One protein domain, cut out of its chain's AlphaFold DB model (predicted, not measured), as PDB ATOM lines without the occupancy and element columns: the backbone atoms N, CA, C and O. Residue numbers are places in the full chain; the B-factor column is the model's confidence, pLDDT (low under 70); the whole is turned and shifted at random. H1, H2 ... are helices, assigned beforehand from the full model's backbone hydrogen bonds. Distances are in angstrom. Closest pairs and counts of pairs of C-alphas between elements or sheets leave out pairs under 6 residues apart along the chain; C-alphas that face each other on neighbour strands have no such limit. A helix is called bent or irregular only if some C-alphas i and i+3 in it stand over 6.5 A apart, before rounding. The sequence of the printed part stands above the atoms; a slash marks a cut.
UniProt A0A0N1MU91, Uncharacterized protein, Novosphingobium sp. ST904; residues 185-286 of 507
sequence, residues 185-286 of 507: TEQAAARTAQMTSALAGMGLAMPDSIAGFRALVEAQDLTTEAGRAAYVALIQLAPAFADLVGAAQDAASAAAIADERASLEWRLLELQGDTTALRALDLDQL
ATOM      1  N   THR A 185     233.735 208.308 318.517       75.62
ATOM      2  CA  THR A 185     234.234 209.688 318.595       75.62
ATOM      3  C   THR A 185     235.557 209.859 317.852       75.62
ATOM      4  O   THR A 185     235.713 210.828 317.110       75.62
ATOM      5  N   GLU A 186     236.482 208.906 317.969       84.62
ATOM      6  CA  GLU A 186     237.732 208.901 317.199       84.62
ATOM      7  C   GLU A 186     237.465 208.729 315.699       84.62
ATOM      8  O   GLU A 186     238.056 209.426 314.871       84.62
ATOM      9  N   GLN A 187     236.514 207.856 315.345       85.94
ATOM     10  CA  GLN A 187     236.074 207.668 313.966       85.94
ATOM     11  C   GLN A 187     235.487 208.944 313.364       85.94
ATOM     12  O   GLN A 187     235.844 209.322 312.246       85.94
ATOM     13  N   ALA A 188     234.623 209.631 314.112       82.94
ATOM     14  CA  ALA A 188     234.060 210.910 313.702       82.94
ATOM     15  C   ALA A 188     235.151 211.980 313.544       82.94
ATOM     16  O   ALA A 188     235.189 212.656 312.520       82.94
ATOM     17  N   ALA A 189     236.079 212.092 314.499       85.00
ATOM     18  CA  ALA A 189     237.170 213.062 314.440       85.00
ATOM     19  C   ALA A 189     238.063 212.865 313.203       85.00
ATOM     20  O   ALA A 189     238.357 213.833 312.500       85.00
ATOM     21  N   ALA A 190     238.443 211.622 312.885       87.50
ATOM     22  CA  ALA A 190     239.260 211.347 311.703       87.50
ATOM     23  C   ALA A 190     238.508 211.646 310.398       87.50
ATOM     24  O   ALA A 190     239.073 212.261 309.495       87.50
ATOM     25  N   ARG A 191     237.225 211.266 310.298       86.19
ATOM     26  CA  ARG A 191     236.391 211.568 309.122       86.19
ATOM     27  C   ARG A 191     236.200 213.076 308.938       86.19
ATOM     28  O   ARG A 191     236.290 213.562 307.812       86.19
ATOM     29  N   THR A 192     236.020 213.828 310.027       87.44
ATOM     30  CA  THR A 192     235.995 215.301 310.002       87.44
ATOM     31  C   THR A 192     237.315 215.871 309.501       87.44
ATOM     32  O   THR A 192     237.311 216.740 308.630       87.44
ATOM     33  N   ALA A 193     238.450 215.375 310.000       88.00
ATOM     34  CA  ALA A 193     239.767 215.837 309.574       88.00
ATOM     35  C   ALA A 193     240.018 215.555 308.082       88.00
ATOM     36  O   ALA A 193     240.492 216.430 307.360       88.00
ATOM     37  N   GLN A 194     239.631 214.371 307.599       86.00
ATOM     38  CA  GLN A 194     239.719 214.004 306.182       86.00
ATOM     39  C   GLN A 194     238.851 214.906 305.302       86.00
ATOM     40  O   GLN A 194     239.338 215.433 304.304       86.00
ATOM     41  N   MET A 195     237.596 215.147 305.693       89.12
ATOM     42  CA  MET A 195     236.698 216.062 304.980       89.12
ATOM     43  C   MET A 195     237.246 217.495 304.970       89.12
ATOM     44  O   MET A 195     237.254 218.150 303.930       89.12
ATOM     45  N   THR A 196     237.769 217.959 306.107       90.50
ATOM     46  CA  THR A 196     238.404 219.280 306.225       90.50
ATOM     47  C   THR A 196     239.587 219.395 305.274       90.50
ATOM     48  O   THR A 196     239.695 220.384 304.558       90.50
ATOM     49  N   SER A 197     240.452 218.380 305.220       86.62
ATOM     50  CA  SER A 197     241.614 218.368 304.329       86.62
ATOM     51  C   SER A 197     241.212 218.339 302.854       86.62
ATOM     52  O   SER A 197     241.815 219.047 302.051       86.62
ATOM     53  N   ALA A 198     240.191 217.556 302.491       87.31
ATOM     54  CA  ALA A 198     239.685 217.494 301.122       87.31
ATOM     55  C   ALA A 198     239.132 218.855 300.664       87.31
ATOM     56  O   ALA A 198     239.442 219.319 299.569       87.31
ATOM     57  N   LEU A 199     238.364 219.529 301.525       89.12
ATOM     58  CA  LEU A 199     237.849 220.873 301.261       89.12
ATOM     59  C   LEU A 199     238.974 221.917 301.218       89.12
ATOM     60  O   LEU A 199     239.015 222.725 300.292       89.12
ATOM     61  N   ALA A 200     239.930 221.852 302.146       89.06
ATOM     62  CA  ALA A 200     241.078 222.754 302.187       89.06
ATOM     63  C   ALA A 200     241.963 222.626 300.938       89.06
ATOM     64  O   ALA A 200     242.452 223.638 300.439       89.06
ATOM     65  N   GLY A 201     242.107 221.417 300.384       82.31
ATOM     66  CA  GLY A 201     242.789 221.182 299.107       82.31
ATOM     67  C   GLY A 201     242.128 221.891 297.919       82.31
ATOM     68  O   GLY A 201     242.801 222.225 296.949       82.31
ATOM     69  N   MET A 202     240.832 222.193 298.017       84.00
ATOM     70  CA  MET A 202     240.091 223.013 297.050       84.00
ATOM     71  C   MET A 202     240.041 224.501 297.439       84.00
ATOM     72  O   MET A 202     239.350 225.284 296.790       84.00
ATOM     73  N   GLY A 203     240.730 224.907 298.511       85.44
ATOM     74  CA  GLY A 203     240.669 226.264 299.059       85.44
ATOM     75  C   GLY A 203     239.352 226.591 299.771       85.44
ATOM     76  O   GLY A 203     239.023 227.764 299.946       85.44
ATOM     77  N   LEU A 204     238.581 225.575 300.169       88.19
ATOM     78  CA  LEU A 204     237.287 225.721 300.830       88.19
ATOM     79  C   LEU A 204     237.404 225.434 302.331       88.19
ATOM     80  O   LEU A 204     238.092 224.509 302.757       88.19
ATOM     81  N   ALA A 205     236.691 226.215 303.139       90.19
ATOM     82  CA  ALA A 205     236.513 225.927 304.559       90.19
ATOM     83  C   ALA A 205     235.389 224.901 304.765       90.19
ATOM     84  O   ALA A 205     234.480 224.785 303.940       90.19
ATOM     85  N   MET A 206     235.436 224.178 305.886       89.88
ATOM     86  CA  MET A 206     234.402 223.209 306.237       89.88
ATOM     87  C   MET A 206     233.074 223.908 306.573       89.88
ATOM     88  O   MET A 206     233.060 224.760 307.459       89.88
ATOM     89  N   PRO A 207     231.956 223.569 305.900       91.38
ATOM     90  CA  PRO A 207     230.648 224.109 306.251       91.38
ATOM     91  C   PRO A 207     230.119 223.543 307.568       91.38
ATOM     92  O   PRO A 207     230.221 222.344 307.813       91.38
ATOM     93  N   ASP A 208     229.419 224.378 308.336       85.88
ATOM     94  CA  ASP A 208     228.780 223.968 309.598       85.88
ATOM     95  C   ASP A 208     227.505 223.128 309.394       85.88
ATOM     96  O   ASP A 208     226.936 222.592 310.344       85.88
ATOM     97  N   SER A 209     226.979 223.055 308.164       90.06
ATOM     98  CA  SER A 209     225.701 222.393 307.885       90.06
ATOM     99  C   SER A 209     225.551 221.937 306.437       90.06
ATOM    100  O   SER A 209     226.211 222.439 305.527       90.06
ATOM    101  N   ILE A 210     224.583 221.044 306.205       91.38
ATOM    102  CA  ILE A 210     224.154 220.619 304.860       91.38
ATOM    103  C   ILE A 210     223.710 221.819 304.008       91.38
ATOM    104  O   ILE A 210     223.976 221.856 302.808       91.38
ATOM    105  N   ALA A 211     223.070 222.825 304.615       93.62
ATOM    106  CA  ALA A 211     222.690 224.048 303.913       93.62
ATOM    107  C   ALA A 211     223.923 224.852 303.465       93.62
ATOM    108  O   ALA A 211     223.973 225.307 302.324       93.62
ATOM    109  N   GLY A 212     224.937 224.965 304.330       93.00
ATOM    110  CA  GLY A 212     226.214 225.592 303.985       93.00
ATOM    111  C   GLY A 212     226.947 224.845 302.869       93.00
ATOM    112  O   GLY A 212     227.430 225.464 301.926       93.00
ATOM    113  N   PHE A 213     226.956 223.510 302.915       95.12
ATOM    114  CA  PHE A 213     227.547 222.689 301.856       95.12
ATOM    115  C   PHE A 213     226.835 222.870 300.510       95.12
ATOM    116  O   PHE A 213     227.488 223.041 299.482       95.12
ATOM    117  N   ARG A 214     225.494 222.913 300.502       96.00
ATOM    118  CA  ARG A 214     224.723 223.212 299.286       96.00
ATOM    119  C   ARG A 214     225.090 224.578 298.710       96.00
ATOM    120  O   ARG A 214     225.290 224.679 297.505       96.00
ATOM    121  N   ALA A 215     225.229 225.599 299.556       95.94
ATOM    122  CA  ALA A 215     225.629 226.928 299.106       95.94
ATOM    123  C   ALA A 215     227.014 226.922 298.432       95.94
ATOM    124  O   ALA A 215     227.197 227.613 297.434       95.94
ATOM    125  N   LEU A 216     227.965 226.106 298.910       94.19
ATOM    126  CA  LEU A 216     229.265 225.939 298.245       94.19
ATOM    127  C   LEU A 216     229.144 225.300 296.862       94.19
ATOM    128  O   LEU A 216     229.840 225.722 295.942       94.19
ATOM    129  N   VAL A 217     228.284 224.289 296.712       95.69
ATOM    130  CA  VAL A 217     228.030 223.632 295.419       95.69
ATOM    131  C   VAL A 217     227.396 224.615 294.434       95.69
ATOM    132  O   VAL A 217     227.825 224.708 293.287       95.69
ATOM    133  N   GLU A 218     226.390 225.365 294.882       95.75
ATOM    134  CA  GLU A 218     225.643 226.317 294.053       95.75
ATOM    135  C   GLU A 218     226.458 227.567 293.688       95.75
ATOM    136  O   GLU A 218     226.193 228.191 292.663       95.75
ATOM    137  N   ALA A 219     227.467 227.921 294.488       95.62
ATOM    138  CA  ALA A 219     228.354 229.051 294.221       95.62
ATOM    139  C   ALA A 219     229.385 228.789 293.105       95.62
ATOM    140  O   ALA A 219     230.054 229.729 292.674       95.62
ATOM    141  N   GLN A 220     229.545 227.541 292.645       94.19
ATOM    142  CA  GLN A 220     230.563 227.206 291.647       94.19
ATOM    143  C   GLN A 220     230.217 227.754 290.257       94.19
ATOM    144  O   GLN A 220     229.138 227.511 289.716       94.19
ATOM    145  N   ASP A 221     231.177 228.443 289.634       95.25
ATOM    146  CA  ASP A 221     231.027 228.954 288.271       95.25
ATOM    147  C   ASP A 221     231.284 227.855 287.228       95.25
ATOM    148  O   ASP A 221     232.424 227.563 286.847       95.25
ATOM    149  N   LEU A 222     230.197 227.283 286.710       94.62
ATOM    150  CA  LEU A 222     230.229 226.221 285.704       94.62
ATOM    151  C   LEU A 222     230.703 226.682 284.312       94.62
ATOM    152  O   LEU A 222     230.889 225.843 283.429       94.62
ATOM    153  N   THR A 223     230.902 227.984 284.087       94.19
ATOM    154  CA  THR A 223     231.486 228.495 282.834       94.19
ATOM    155  C   THR A 223     233.009 228.366 282.811       94.19
ATOM    156  O   THR A 223     233.614 228.359 281.737       94.19
ATOM    157  N   THR A 224     233.629 228.178 283.978       90.94
ATOM    158  CA  THR A 224     235.073 227.970 284.120       90.94
ATOM    159  C   THR A 224     235.414 226.484 284.222       90.94
ATOM    160  O   THR A 224     234.589 225.644 284.580       90.94
ATOM    161  N   GLU A 225     236.637 226.111 283.857       82.44
ATOM    162  CA  GLU A 225     237.134 224.743 284.060       82.44
ATOM    163  C   GLU A 225     237.329 224.423 285.546       82.44
ATOM    164  O   GLU A 225     236.829 223.403 286.018       82.44
ATOM    165  N   ALA A 226     237.927 225.353 286.295       83.31
ATOM    166  CA  ALA A 226     238.114 225.228 287.736       83.31
ATOM    167  C   ALA A 226     236.783 225.058 288.493       83.31
ATOM    168  O   ALA A 226     236.659 224.153 289.315       83.31
ATOM    169  N   GLY A 227     235.756 225.857 288.178       88.44
ATOM    170  CA  GLY A 227     234.448 225.746 288.828       88.44
ATOM    171  C   GLY A 227     233.707 224.451 288.485       88.44
ATOM    172  O   GLY A 227     233.071 223.861 289.355       88.44
ATOM    173  N   ARG A 228     233.844 223.927 287.256       92.19
ATOM    174  CA  ARG A 228     233.312 222.596 286.899       92.19
ATOM    175  C   ARG A 228     234.018 221.472 287.659       92.19
ATOM    176  O   ARG A 228     233.342 220.560 288.129       92.19
ATOM    177  N   ALA A 229     235.342 221.540 287.802       86.81
ATOM    178  CA  ALA A 229     236.109 220.567 288.578       86.81
ATOM    179  C   ALA A 229     235.715 220.592 290.066       86.81
ATOM    180  O   ALA A 229     235.397 219.547 290.634       86.81
ATOM    181  N   ALA A 230     235.635 221.785 290.667       89.06
ATOM    182  CA  ALA A 230     235.195 221.967 292.049       89.06
ATOM    183  C   ALA A 230     233.756 221.471 292.270       89.06
ATOM    184  O   ALA A 230     233.484 220.777 293.247       89.06
ATOM    185  N   TYR A 231     232.841 221.754 291.337       94.12
ATOM    186  CA  TYR A 231     231.469 221.247 291.388       94.12
ATOM    187  C   TYR A 231     231.427 219.714 291.422       94.12
ATOM    188  O   TYR A 231     230.758 219.137 292.276       94.12
ATOM    189  N   VAL A 232     232.166 219.035 290.535       94.12
ATOM    190  CA  VAL A 232     232.216 217.563 290.509       94.12
ATOM    191  C   VAL A 232     232.775 217.006 291.820       94.12
ATOM    192  O   VAL A 232     232.178 216.090 292.387       94.12
ATOM    193  N   ALA A 233     233.870 217.579 292.324       90.44
ATOM    194  CA  ALA A 233     234.487 217.153 293.577       90.44
ATOM    195  C   ALA A 233     233.533 217.314 294.775       90.44
ATOM    196  O   ALA A 233     233.362 216.385 295.565       90.44
ATOM    197  N   LEU A 234     232.834 218.450 294.878       93.75
ATOM    198  CA  LEU A 234     231.848 218.678 295.936       93.75
ATOM    199  C   LEU A 234     230.662 217.709 295.840       93.75
ATOM    200  O   LEU A 234     230.219 217.177 296.855       93.75
ATOM    201  N   ILE A 235     230.161 217.417 294.637       95.06
ATOM    202  CA  ILE A 235     229.083 216.432 294.466       95.06
ATOM    203  C   ILE A 235     229.530 215.030 294.909       95.06
ATOM    204  O   ILE A 235     228.752 214.319 295.544       95.06
ATOM    205  N   GLN A 236     230.776 214.637 294.630       92.50
ATOM    206  CA  GLN A 236     231.329 213.354 295.081       92.50
ATOM    207  C   GLN A 236     231.527 213.292 296.603       92.50
ATOM    208  O   GLN A 236     231.340 212.232 297.197       92.50
ATOM    209  N   LEU A 237     231.856 214.417 297.243       93.19
ATOM    210  CA  LEU A 237     232.002 214.526 298.700       93.19
ATOM    211  C   LEU A 237     230.661 214.603 299.446       93.19
ATOM    212  O   LEU A 237     230.615 214.330 300.646       93.19
ATOM    213  N   ALA A 238     229.569 214.956 298.759       93.12
ATOM    214  CA  ALA A 238     228.273 215.219 299.381       93.12
ATOM    215  C   ALA A 238     227.735 214.069 300.262       93.12
ATOM    216  O   ALA A 238     227.277 214.368 301.367       93.12
ATOM    217  N   PRO A 239     227.800 212.778 299.858       92.44
ATOM    218  CA  PRO A 239     227.344 211.678 300.712       92.44
ATOM    219  C   PRO A 239     228.150 211.579 302.012       92.44
ATOM    220  O   PRO A 239     227.571 211.527 303.092       92.44
ATOM    221  N   ALA A 240     229.481 211.657 301.922       89.62
ATOM    222  CA  ALA A 240     230.360 211.578 303.085       89.62
ATOM    223  C   ALA A 240     230.158 212.761 304.047       89.62
ATOM    224  O   ALA A 240     230.221 212.592 305.265       89.62
ATOM    225  N   PHE A 241     229.886 213.957 303.516       92.19
ATOM    226  CA  PHE A 241     229.557 215.122 304.335       92.19
ATOM    227  C   PHE A 241     228.198 214.964 305.034       92.19
ATOM    228  O   PHE A 241     228.075 215.286 306.215       92.19
ATOM    229  N   ALA A 242     227.186 214.443 304.335       90.69
ATOM    230  CA  ALA A 242     225.871 214.188 304.918       90.69
ATOM    231  C   ALA A 242     225.939 213.156 306.056       90.69
ATOM    232  O   ALA A 242     225.379 213.406 307.123       90.69
ATOM    233  N   ASP A 243     226.675 212.058 305.860       87.69
ATOM    234  CA  ASP A 243     226.899 211.039 306.892       87.69
ATOM    235  C   ASP A 243     227.593 211.630 308.124       87.69
ATOM    236  O   ASP A 243     227.222 211.336 309.261       87.69
ATOM    237  N   LEU A 244     228.580 212.503 307.906       87.25
ATOM    238  CA  LEU A 244     229.307 213.152 308.987       87.25
ATOM    239  C   LEU A 244     228.414 214.094 309.806       87.25
ATOM    240  O   LEU A 244     228.433 214.044 311.036       87.25
ATOM    241  N   VAL A 245     227.621 214.937 309.137       87.50
ATOM    242  CA  VAL A 245     226.686 215.846 309.818       87.50
ATOM    243  C   VAL A 245     225.592 215.059 310.539       87.50
ATOM    244  O   VAL A 245     225.247 215.415 311.664       87.50
ATOM    245  N   GLY A 246     225.083 213.977 309.943       84.50
ATOM    246  CA  GLY A 246     224.118 213.085 310.588       84.50
ATOM    247  C   GLY A 246     224.678 212.471 311.872       84.50
ATOM    248  O   GLY A 246     224.080 212.618 312.934       84.50
ATOM    249  N   ALA A 247     225.882 211.896 311.810       80.69
ATOM    250  CA  ALA A 247     226.552 211.335 312.982       80.69
ATOM    251  C   ALA A 247     226.801 212.382 314.084       80.69
ATOM    252  O   ALA A 247     226.637 212.089 315.269       80.69
ATOM    253  N   ALA A 248     227.163 213.614 313.713       79.50
ATOM    254  CA  ALA A 248     227.344 214.705 314.666       79.50
ATOM    255  C   ALA A 248     226.021 215.125 315.338       79.50
ATOM    256  O   ALA A 248     225.995 215.375 316.544       79.50
ATOM    257  N   GLN A 249     224.917 215.172 314.586       81.44
ATOM    258  CA  GLN A 249     223.585 215.485 315.117       81.44
ATOM    259  C   GLN A 249     223.061 214.389 316.049       81.44
ATOM    260  O   GLN A 249     222.510 214.700 317.110       81.44
ATOM    261  N   ASP A 250     223.269 213.124 315.693       79.75
ATOM    262  CA  ASP A 250     222.903 211.984 316.532       79.75
ATOM    263  C   ASP A 250     223.696 211.996 317.844       79.75
ATOM    264  O   ASP A 250     223.118 211.838 318.920       79.75
ATOM    265  N   ALA A 251     225.005 212.266 317.779       76.75
ATOM    266  CA  ALA A 251     225.855 212.393 318.961       76.75
ATOM    267  C   ALA A 251     225.424 213.559 319.868       76.75
ATOM    268  O   ALA A 251     225.319 213.385 321.082       76.75
ATOM    269  N   ALA A 252     225.121 214.727 319.293       75.31
ATOM    270  CA  ALA A 252     224.627 215.878 320.049       75.31
ATOM    271  C   ALA A 252     223.275 215.585 320.723       75.31
ATOM    272  O   ALA A 252     223.065 215.936 321.882       75.31
ATOM    273  N   SER A 253     222.376 214.889 320.021       82.31
ATOM    274  CA  SER A 253     221.075 214.483 320.564       82.31
ATOM    275  C   SER A 253     221.229 213.462 321.694       82.31
ATOM    276  O   SER A 253     220.570 213.574 322.726       82.31
ATOM    277  N   ALA A 254     222.125 212.486 321.535       78.94
ATOM    278  CA  ALA A 254     222.419 211.497 322.567       78.94
ATOM    279  C   ALA A 254     223.020 212.139 323.826       78.94
ATOM    280  O   ALA A 254     222.621 211.773 324.932       78.94
ATOM    281  N   ALA A 255     223.919 213.116 323.668       78.00
ATOM    282  CA  ALA A 255     224.478 213.884 324.779       78.00
ATOM    283  C   ALA A 255     223.389 214.663 325.531       78.00
ATOM    284  O   ALA A 255     223.279 214.525 326.745       78.00
ATOM    285  N   ALA A 256     222.508 215.371 324.815       83.38
ATOM    286  CA  ALA A 256     221.392 216.089 325.433       83.38
ATOM    287  C   ALA A 256     220.455 215.155 326.225       83.38
ATOM    288  O   ALA A 256     220.048 215.479 327.337       83.38
ATOM    289  N   ILE A 257     220.155 213.963 325.696       88.31
ATOM    290  CA  ILE A 257     219.352 212.953 326.406       88.31
ATOM    291  C   ILE A 257     220.081 212.435 327.656       88.31
ATOM    292  O   ILE A 257     219.439 212.163 328.674       88.31
ATOM    293  N   ALA A 258     221.402 212.260 327.598       85.62
ATOM    294  CA  ALA A 258     222.209 211.869 328.753       85.62
ATOM    295  C   ALA A 258     222.189 212.952 329.844       85.62
ATOM    296  O   ALA A 258     221.945 212.622 331.005       85.62
ATOM    297  N   ASP A 259     222.345 214.220 329.470       86.19
ATOM    298  CA  ASP A 259     222.265 215.358 330.391       86.19
ATOM    299  C   ASP A 259     220.875 215.453 331.041       86.19
ATOM    300  O   ASP A 259     220.750 215.595 332.261       86.19
ATOM    301  N   GLU A 260     219.809 215.290 330.247       92.56
ATOM    302  CA  GLU A 260     218.439 215.209 330.761       92.56
ATOM    303  C   GLU A 260     218.299 214.068 331.776       92.56
ATOM    304  O   GLU A 260     217.771 214.275 332.870       92.56
ATOM    305  N   ARG A 261     218.811 212.871 331.465       93.00
ATOM    306  CA  ARG A 261     218.762 211.723 332.384       93.00
ATOM    307  C   ARG A 261     219.519 211.979 333.680       93.00
ATOM    308  O   ARG A 261     218.954 211.707 334.735       93.00
ATOM    309  N   ALA A 262     220.729 212.527 333.611       89.50
ATOM    310  CA  ALA A 262     221.517 212.865 334.793       89.50
ATOM    311  C   ALA A 262     220.774 213.872 335.685       89.50
ATOM    312  O   ALA A 262     220.708 213.696 336.902       89.50
ATOM    313  N   SER A 263     220.123 214.877 335.087       91.38
ATOM    314  CA  SER A 263     219.321 215.853 335.836       91.38
ATOM    315  C   SER A 263     218.108 215.218 336.537       91.38
ATOM    316  O   SER A 263     217.803 215.543 337.690       91.38
ATOM    317  N   LEU A 264     217.430 214.275 335.872       95.44
ATOM    318  CA  LEU A 264     216.288 213.552 336.434       95.44
ATOM    319  C   LEU A 264     216.721 212.595 337.549       95.44
ATOM    320  O   LEU A 264     216.026 212.486 338.559       95.44
ATOM    321  N   GLU A 265     217.858 211.921 337.383       93.69
ATOM    322  CA  GLU A 265     218.441 211.041 338.394       93.69
ATOM    323  C   GLU A 265     218.859 211.826 339.636       93.69
ATOM    324  O   GLU A 265     218.473 211.464 340.746       93.69
ATOM    325  N   TRP A 266     219.524 212.968 339.456       93.12
ATOM    326  CA  TRP A 266     219.854 213.869 340.555       93.12
ATOM    327  C   TRP A 266     218.594 214.278 341.333       93.12
ATOM    328  O   TRP A 266     218.533 214.142 342.557       93.12
ATOM    329  N   ARG A 267     217.524 214.681 340.630       93.81
ATOM    330  CA  ARG A 267     216.253 215.051 341.274       93.81
ATOM    331  C   ARG A 267     215.593 213.880 342.006       93.81
ATOM    332  O   ARG A 267     214.981 214.085 343.055       93.81
ATOM    333  N   LEU A 268     215.687 212.667 341.466       94.44
ATOM    334  CA  LEU A 268     215.168 211.461 342.108       94.44
ATOM    335  C   LEU A 268     215.897 211.184 343.429       94.44
ATOM    336  O   LEU A 268     215.243 210.956 344.445       94.44
ATOM    337  N   LEU A 269     217.230 211.233 343.415       95.31
ATOM    338  CA  LEU A 269     218.062 210.964 344.587       95.31
ATOM    339  C   LEU A 269     217.887 212.041 345.670       95.31
ATOM    340  O   LEU A 269     217.802 211.715 346.853       95.31
ATOM    341  N   GLU A 270     217.732 213.309 345.272       93.81
ATOM    342  CA  GLU A 270     217.389 214.408 346.182       93.81
ATOM    343  C   GLU A 270     216.051 214.153 346.892       93.81
ATOM    344  O   GLU A 270     215.965 214.260 348.116       93.81
ATOM    345  N   LEU A 271     215.012 213.751 346.150       95.06
ATOM    346  CA  LEU A 271     213.699 213.430 346.724       95.06
ATOM    347  C   LEU A 271     213.724 212.194 347.636       95.06
ATOM    348  O   LEU A 271     212.911 212.100 348.554       95.06
ATOM    349  N   GLN A 272     214.636 211.253 347.393       94.31
ATOM    350  CA  GLN A 272     214.845 210.077 348.241       94.31
ATOM    351  C   GLN A 272     215.699 210.378 349.482       94.31
ATOM    352  O   GLN A 272     215.694 209.590 350.426       94.31
ATOM    353  N   GLY A 273     216.412 211.509 349.500       92.81
ATOM    354  CA  GLY A 273     217.362 211.854 350.556       92.81
ATOM    355  C   GLY A 273     218.649 211.021 350.526       92.81
ATOM    356  O   GLY A 273     219.369 210.985 351.526       92.81
ATOM    357  N   ASP A 274     218.955 210.355 349.406       93.81
ATOM    358  CA  ASP A 274     220.163 209.536 349.262       93.81
ATOM    359  C   ASP A 274     221.371 210.403 348.884       93.81
ATOM    360  O   ASP A 274     221.809 210.504 347.735       93.81
ATOM    361  N   THR A 275     221.922 211.054 349.903       91.12
ATOM    362  CA  THR A 275     223.108 211.911 349.779       91.12
ATOM    363  C   THR A 275     224.358 211.158 349.321       91.12
ATOM    364  O   THR A 275     225.245 211.765 348.723       91.12
ATOM    365  N   THR A 276     224.443 209.846 349.566       91.81
ATOM    366  CA  THR A 276     225.612 209.052 349.164       91.81
ATOM    367  C   THR A 276     225.580 208.798 347.663       91.81
ATOM    368  O   THR A 276     226.589 209.008 346.987       91.81
ATOM    369  N   ALA A 277     224.415 208.423 347.132       91.31
ATOM    370  CA  ALA A 277     224.215 208.267 345.697       91.31
ATOM    371  C   ALA A 277     224.379 209.599 344.944       91.31
ATOM    372  O   ALA A 277     225.028 209.621 343.900       91.31
ATOM    373  N   LEU A 278     223.888 210.719 345.496       92.69
ATOM    374  CA  LEU A 278     224.100 212.054 344.912       92.69
ATOM    375  C   LEU A 278     225.585 212.399 344.774       92.69
ATOM    376  O   LEU A 278     226.031 212.817 343.710       92.69
ATOM    377  N   ARG A 279     226.373 212.177 345.833       93.00
ATOM    378  CA  ARG A 279     227.824 212.413 345.800       93.00
ATOM    379  C   ARG A 279     228.530 211.493 344.802       93.00
ATOM    380  O   ARG A 279     229.487 211.915 344.161       93.00
ATOM    381  N   ALA A 280     228.076 210.249 344.653       91.62
ATOM    382  CA  ALA A 280     228.624 209.335 343.653       91.62
ATOM    383  C   ALA A 280     228.346 209.823 342.220       91.62
ATOM    384  O   ALA A 280     229.267 209.841 341.405       91.62
ATOM    385  N   LEU A 281     227.120 210.279 341.941       90.62
ATOM    386  CA  LEU A 281     226.730 210.843 340.647       90.62
ATOM    387  C   LEU A 281     227.515 212.124 340.316       90.62
ATOM    388  O   LEU A 281     227.985 212.283 339.190       90.62
ATOM    389  N   ASP A 282     227.703 213.014 341.295       90.62
ATOM    390  CA  ASP A 282     228.533 214.215 341.134       90.62
ATOM    391  C   ASP A 282     229.978 213.841 340.781       90.62
ATOM    392  O   ASP A 282     230.556 214.391 339.842       90.62
ATOM    393  N   LEU A 283     230.572 212.869 341.486       91.88
ATOM    394  CA  LEU A 283     231.932 212.417 341.181       91.88
ATOM    395  C   LEU A 283     232.062 211.854 339.771       91.88
ATOM    396  O   LEU A 283     233.116 212.033 339.164       91.88
ATOM    397  N   ASP A 284     231.036 211.181 339.257       89.38
ATOM    398  CA  ASP A 284     231.079 210.600 337.917       89.38
ATOM    399  C   ASP A 284     231.067 211.674 336.821       89.38
ATOM    400  O   ASP A 284     231.771 211.533 335.821       89.38
ATOM    401  N   GLN A 285     230.372 212.791 337.063       87.12
ATOM    402  CA  GLN A 285     230.364 213.967 336.183       87.12
ATOM    403  C   GLN A 285     231.642 214.819 336.284       87.12
ATOM    404  O   GLN A 285     231.978 215.557 335.357       87.12
ATOM    405  N   LEU A 286     232.371 214.735 337.397       88.19
ATOM    406  CA  LEU A 286     233.627 215.453 337.605       88.19
ATOM    407  C   LEU A 286     234.809 214.767 336.900       88.19
ATOM    408  O   LEU A 286     234.989 213.546 336.965       88.19
TER     409      LEU A 286
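Overview. This is residues 185 to 286 of the 507 residues of an uncharacterized protein of Novosphingobium sp. ST904 (UniProt A0A0N1MU91). One long, bent helix, H3, makes a rod, with H4 folded back on one end and H1 and H2 packed near its bend. The printed part has 102 residues with four named helices: all helix. It is extended: radius of gyration of the C-alphas 21.5 A, spans 71 by 21 by 17 A.

Arrangement. Start at H3, residues 225 to 272: by its hydrogen bonds one helix, but bent into arms H3a and H3b, C-alphas 236 and 239 being 7.1 A apart. H2, residues 210 to 218, only just touches H3a in a hairpin, with 3 pairs of C-alphas within 8 A. H1, residues 185 to 201, touches H3b with residues 188 to 195 alone, closest C-alphas 188 and 244, 7.1 A. H4, residues 275 to 285, makes a hairpin with H3b, closest C-alphas 269 and 278, 6.1 A. Every O i to N i+4 pair in H1, H2, H3a, H3b and H4 is within hydrogen-bond range.

Along the chain. Find C-alpha 239 at (227.344, 211.678, 300.712); H3b runs 49.2 A to C-alpha 272 at (214.845, 210.077, 348.241).

Size, cuts and confidence. The printed part has no cut, no long link and no residue under pLDDT 70.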